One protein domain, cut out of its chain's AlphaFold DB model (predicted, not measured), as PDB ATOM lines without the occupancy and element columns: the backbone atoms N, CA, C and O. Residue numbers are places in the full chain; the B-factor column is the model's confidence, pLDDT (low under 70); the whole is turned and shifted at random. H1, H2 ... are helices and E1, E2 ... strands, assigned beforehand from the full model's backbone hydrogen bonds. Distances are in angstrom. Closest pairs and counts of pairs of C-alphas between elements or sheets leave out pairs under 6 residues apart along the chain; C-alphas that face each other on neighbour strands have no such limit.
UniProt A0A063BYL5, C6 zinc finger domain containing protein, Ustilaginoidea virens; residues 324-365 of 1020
ATOM      1  N   GLU A 324     146.626 163.910 140.500       85.25
ATOM      2  CA  GLU A 324     147.015 162.547 140.121       85.25
ATOM      3  C   GLU A 324     147.412 162.441 138.640       85.25
ATOM      4  O   GLU A 324     148.539 162.044 138.333       85.25
ATOM      5  N   CYS A 325     146.546 162.872 137.712       88.06
ATOM      6  CA  CYS A 325     146.883 162.930 136.285       88.06
ATOM      7  C   CYS A 325     148.089 163.838 136.037       88.06
ATOM      8  O   CYS A 325     148.976 163.464 135.273       88.06
ATOM      9  N   ARG A 326     148.186 164.981 136.734       83.56
ATOM     10  CA  ARG A 326     149.347 165.872 136.625       83.56
ATOM     11  C   ARG A 326     150.644 165.199 137.084       83.56
ATOM     12  O   ARG A 326     151.645 165.321 136.383       83.56
ATOM     13  N   ARG A 327     150.641 164.464 138.204       84.19
ATOM     14  CA  ARG A 327     151.827 163.732 138.697       84.19
ATOM     15  C   ARG A 327     152.257 162.624 137.733       84.19
ATOM     16  O   ARG A 327     153.448 162.396 137.568       84.19
ATOM     17  N   ARG A 328     151.295 161.985 137.056       81.69
ATOM     18  CA  ARG A 328     151.530 160.980 136.001       81.69
ATOM     19  C   ARG A 328     151.789 161.584 134.606       81.69
ATOM     20  O   ARG A 328     151.955 160.824 133.660       81.69
ATOM     21  N   LYS A 329     151.808 162.920 134.460       85.06
ATOM     22  CA  LYS A 329     151.888 163.661 133.179       85.06
ATOM     23  C   LYS A 329     150.840 163.229 132.128       85.06
ATOM     24  O   LYS A 329     151.105 163.256 130.932       85.06
ATOM     25  N   LEU A 330     149.640 162.840 132.566       82.31
ATOM     26  CA  LEU A 330     148.531 162.422 131.699       82.31
ATOM     27  C   LEU A 330     147.503 163.543 131.495       82.31
ATOM     28  O   LEU A 330     147.292 164.386 132.371       82.31
ATOM     29  N   SER A 331     146.798 163.497 130.362       77.81
ATOM     30  CA  SER A 331     145.611 164.320 130.131       77.81
ATOM     31  C   SER A 331     144.503 164.000 131.146       77.81
ATOM     32  O   SER A 331     144.372 162.874 131.631       77.81
ATOM     33  N   CYS A 332     143.721 165.024 131.492       85.31
ATOM     34  CA  CYS A 332     142.672 164.958 132.503       85.31
ATOM     35  C   CYS A 332     141.369 165.515 131.921       85.31
ATOM     36  O   CYS A 332     141.317 166.667 131.491       85.31
ATOM     37  N   ASP A 333     140.334 164.683 131.944       82.69
ATOM     38  CA  ASP A 333     138.957 164.946 131.507       82.69
ATOM     39  C   ASP A 333     138.171 165.898 132.433       82.69
ATOM     40  O   ASP A 333     137.057 166.292 132.111       82.69
ATOM     41  N   ARG A 334     138.775 166.310 133.558       80.38
ATOM     42  CA  ARG A 334     138.238 167.248 134.564       80.38
ATOM     43  C   ARG A 334     137.014 166.766 135.360       80.38
ATOM     44  O   ARG A 334     136.526 167.516 136.203       80.38
ATOM     45  N   GLY A 335     136.574 165.518 135.179       78.38
ATOM     46  CA  GLY A 335     135.570 164.890 136.042       78.38
ATOM     47  C   GLY A 335     136.040 164.720 137.496       78.38
ATOM     48  O   GLY A 335     137.229 164.849 137.811       78.38
ATOM     49  N   PHE A 336     135.108 164.404 138.396       78.56
ATOM     50  CA  PHE A 336     135.374 164.217 139.824       78.56
ATOM     51  C   PHE A 336     134.673 162.949 140.361       78.56
ATOM     52  O   PHE A 336     133.472 163.003 140.621       78.56
ATOM     53  N   PRO A 337     135.388 161.814 140.541       84.62
ATOM     54  CA  PRO A 337     136.743 161.534 140.046       84.62
ATOM     55  C   PRO A 337     136.815 161.556 138.512       84.62
ATOM     56  O   PRO A 337     135.828 161.307 137.825       84.62
ATOM     57  N   CYS A 338     137.994 161.852 137.967       85.25
ATOM     58  CA  CYS A 338     138.184 161.952 136.523       85.25
ATOM     59  C   CYS A 338     138.280 160.555 135.877       85.25
ATOM     60  O   CYS A 338     138.857 159.623 136.450       85.25
ATOM     61  N   GLU A 339     137.731 160.402 134.675       84.56
ATOM     62  CA  GLU A 339     137.612 159.129 133.957       84.56
ATOM     63  C   GLU A 339     138.976 158.444 133.760       84.56
ATOM     64  O   GLU A 339     139.099 157.224 133.902       84.56
ATOM     65  N   ARG A 340     140.041 159.226 133.528       84.31
ATOM     66  CA  ARG A 340     141.417 158.709 133.433       84.31
ATOM     67  C   ARG A 340     141.905 158.064 134.740       84.31
ATOM     68  O   ARG A 340     142.626 157.069 134.664       84.31
ATOM     69  N   CYS A 341     141.511 158.588 135.908       86.62
ATOM     70  CA  CYS A 341     141.832 158.003 137.217       86.62
ATOM     71  C   CYS A 341     141.020 156.724 137.474       86.62
ATOM     72  O   CYS A 341     141.608 155.714 137.869       86.62
ATOM     73  N   ILE A 342     139.716 156.737 137.156       83.06
ATOM     74  CA  ILE A 342     138.826 155.561 137.227       83.06
ATOM     75  C   ILE A 342     139.398 154.412 136.380       83.06
ATOM     76  O   ILE A 342     139.665 153.331 136.902       83.06
ATOM     77  N   LYS A 343     139.715 154.673 135.103       82.06
ATOM     78  CA  LYS A 343     140.345 153.711 134.172       82.06
ATOM     79  C   LYS A 343     141.755 153.262 134.584       82.06
ATOM     80  O   LYS A 343     142.316 152.386 133.937       82.06
ATOM     81  N   SER A 344     142.340 153.853 135.627       80.00
ATOM     82  CA  SER A 344     143.633 153.456 136.203       80.00
ATOM     83  C   SER A 344     143.513 152.795 137.583       80.00
ATOM     84  O   SER A 344     144.489 152.755 138.331       80.00
ATOM     85  N   GLY A 345     142.310 152.338 137.958       78.56
ATOM     86  CA  GLY A 345     142.056 151.615 139.210       78.56
ATOM     87  C   GLY A 345     142.307 152.422 140.487       78.56
ATOM     88  O   GLY A 345     142.386 151.838 141.560       78.56
ATOM     89  N   THR A 346     142.464 153.746 140.384       80.69
ATOM     90  CA  THR A 346     142.801 154.640 141.510       80.69
ATOM     91  C   THR A 346     141.938 155.918 141.514       80.69
ATOM     92  O   THR A 346     142.463 157.032 141.416       80.69
ATOM     93  N   PRO A 347     140.592 155.794 141.570       79.38
ATOM     94  CA  PRO A 347     139.688 156.944 141.649       79.38
ATOM     95  C   PRO A 347     139.786 157.678 142.997       79.38
ATOM     96  O   PRO A 347     139.625 158.894 143.036       79.38
ATOM     97  N   ASP A 348     140.115 156.955 144.070       77.06
ATOM     98  CA  ASP A 348     140.382 157.438 145.432       77.06
ATOM     99  C   ASP A 348     141.435 158.556 145.474       77.06
ATOM    100  O   ASP A 348     141.287 159.533 146.209       77.06
ATOM    101  N   ARG A 349     142.473 158.436 144.634       79.19
ATOM    102  CA  ARG A 349     143.604 159.376 144.556       79.19
ATOM    103  C   ARG A 349     143.333 160.588 143.670       79.19
ATOM    104  O   ARG A 349     144.172 161.481 143.588       79.19
ATOM    105  N   CYS A 350     142.189 160.636 142.988       84.88
ATOM    106  CA  CYS A 350     141.833 161.768 142.144       84.88
ATOM    107  C   CYS A 350     141.519 162.988 143.020       84.88
ATOM    108  O   CYS A 350     140.557 162.970 143.784       84.88
ATOM    109  N   SER A 351     142.323 164.048 142.929       85.50
ATOM    110  CA  SER A 351     142.173 165.227 143.788       85.50
ATOM    111  C   SER A 351     142.466 166.539 143.072       85.50
ATOM    112  O   SER A 351     143.224 166.575 142.101       85.50
ATOM    113  N   TYR A 352     141.849 167.622 143.542       83.44
ATOM    114  CA  TYR A 352     141.950 168.955 142.945       83.44
ATOM    115  C   TYR A 352     142.285 170.016 143.988       83.44
ATOM    116  O   TYR A 352     141.818 169.968 145.121       83.44
ATOM    117  N   GLU A 353     143.067 171.004 143.570       79.94
ATOM    118  CA  GLU A 353     143.522 172.128 144.388       79.94
ATOM    119  C   GLU A 353     142.616 173.340 144.142       79.94
ATOM    120  O   GLU A 353     142.500 173.843 143.019       79.94
ATOM    121  N   SER A 354     141.929 173.780 145.190       66.81
ATOM    122  CA  SER A 354     140.966 174.882 145.151       66.81
ATOM    123  C   SER A 354     141.637 176.264 145.112       66.81
ATOM    124  O   SER A 354     142.851 176.413 145.254       66.81
ATOM    125  N   ARG A 355     140.833 177.327 144.959       60.69
ATOM    126  CA  ARG A 355     141.321 178.719 144.964       60.69
ATOM    127  C   ARG A 355     141.860 179.175 146.332       60.69
ATOM    128  O   ARG A 355     142.630 180.131 146.374       60.69
ATOM    129  N   SER A 356     141.462 178.513 147.417       63.25
ATOM    130  CA  SER A 356     141.974 178.698 148.784       63.25
ATOM    131  C   SER A 356     143.255 177.899 149.063       63.25
ATOM    132  O   SER A 356     143.901 178.143 150.077       63.25
ATOM    133  N   GLY A 357     143.646 176.978 148.172       64.19
ATOM    134  CA  GLY A 357     144.764 176.048 148.372       64.19
ATOM    135  C   GLY A 357     144.373 174.732 149.056       64.19
ATOM    136  O   GLY A 357     145.201 173.834 149.173       64.19
ATOM    137  N   GLU A 358     143.113 174.578 149.468       69.56
ATOM    138  CA  GLU A 358     142.586 173.328 150.022       69.56
ATOM    139  C   GLU A 358     142.492 172.257 148.927       69.56
ATOM    140  O   GLU A 358     142.036 172.542 147.811       69.56
ATOM    141  N   VAL A 359     142.912 171.028 149.240       74.81
ATOM    142  CA  VAL A 359     142.895 169.890 148.311       74.81
ATOM    143  C   VAL A 359     141.662 169.030 148.574       74.81
ATOM    144  O   VAL A 359     141.521 168.449 149.648       74.81
ATOM    145  N   VAL A 360     140.782 168.924 147.579       76.19
ATOM    146  CA  VAL A 360     139.557 168.115 147.643       76.19
ATOM    147  C   VAL A 360     139.809 166.775 146.949       76.19
ATOM    148  O   VAL A 360     140.120 166.744 145.755       76.19
ATOM    149  N   ASN A 361     139.687 165.671 147.689       75.19
ATOM    150  CA  ASN A 361     139.864 164.305 147.183       75.19
ATOM    151  C   ASN A 361     138.514 163.717 146.748       75.19
ATOM    152  O   ASN A 361     137.525 163.867 147.453       75.19
ATOM    153  N   ALA A 362     138.461 162.959 145.652       65.62
ATOM    154  CA  ALA A 362     137.230 162.304 145.200       65.62
ATOM    155  C   ALA A 362     136.638 161.330 146.238       65.62
ATOM    156  O   ALA A 362     135.423 161.166 146.310       65.62
ATOM    157  N   ALA A 363     137.482 160.760 147.103       62.31
ATOM    158  CA  ALA A 363     137.062 159.946 148.242       62.31
ATOM    159  C   ALA A 363     136.193 160.692 149.286       62.31
ATOM    160  O   ALA A 363     135.549 160.030 150.095       62.31
ATOM    161  N   SER A 364     136.140 162.035 149.287       65.44
ATOM    162  CA  SER A 364     135.308 162.816 150.221       65.44
ATOM    163  C   SER A 364     133.902 163.150 149.700       65.44
ATOM    164  O   SER A 364     133.177 163.896 150.354       65.44
ATOM    165  N   GLY A 365     133.503 162.643 148.528       57.69
ATOM    166  CA  GLY A 365     132.122 162.680 148.016       57.69
ATOM    167  C   GLY A 365     131.575 164.040 147.548       57.69
ATOM    168  O   GLY A 365     130.668 164.064 146.721       57.69
TER     169      GLY A 365
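Overview. This is residues 324 to 365 of the 1020 residues of the protein "C6 zinc finger domain containing protein" of Ustilaginoidea virens (UniProt A0A063BYL5). This domain has little regular structure: a two-stranded hairpin, E1 and E2, makes one end of its length, and loops with two very short helices, H1 and H2, make the other. The 42 printed residues run H1, H2, E1, E2, with 14 in named elements, a mixed class; the sheet E1 - E2 is antiparallel. The whole is compact, with a radius of gyration of the C-alphas of 9.7 A and spans of 28 by 21 by 14 A.

Along the chain. Find C-alpha 351 at (142.173, 165.227, 143.788); from there E1, residues 351 to 353, runs 7.1 A. E2, residues 359 to 361, runs 6.5 A to C-alpha 361 at (139.864, 164.305, 147.183). H1, residues 324 to 327, begins at (147.015, 162.547, 140.121) and spans 5.2 A; H2, residues 339 to 342, spans 5.0 A.

Arrangement. In the hairpin E1 and E2, at 162 degrees, look for N 352 and O 360, 2.9 A apart, within hydrogen-bond range. C-alphas 324 of H1 and 351 of E1, their closest, are 6.6 A apart. H1 and H2 only just touch, with 3 pairs of C-alphas within 8 A, the closest Cys 325 and Cys 341 at 7.1 A. Both helices are apart from E2. Each helix is too short for an O i to N i+4 pair; its one O i to N i+3 pair is within range.

Size, cuts and confidence. The C-alphas farthest apart, of Lys 343 and Ser 356, stand 29.0 A from each other. The printed part has no cut; the link H1 to H2, 11 residues, is long. Look for pLDDT under 70 at residues 354 to 358 and 362 to 365.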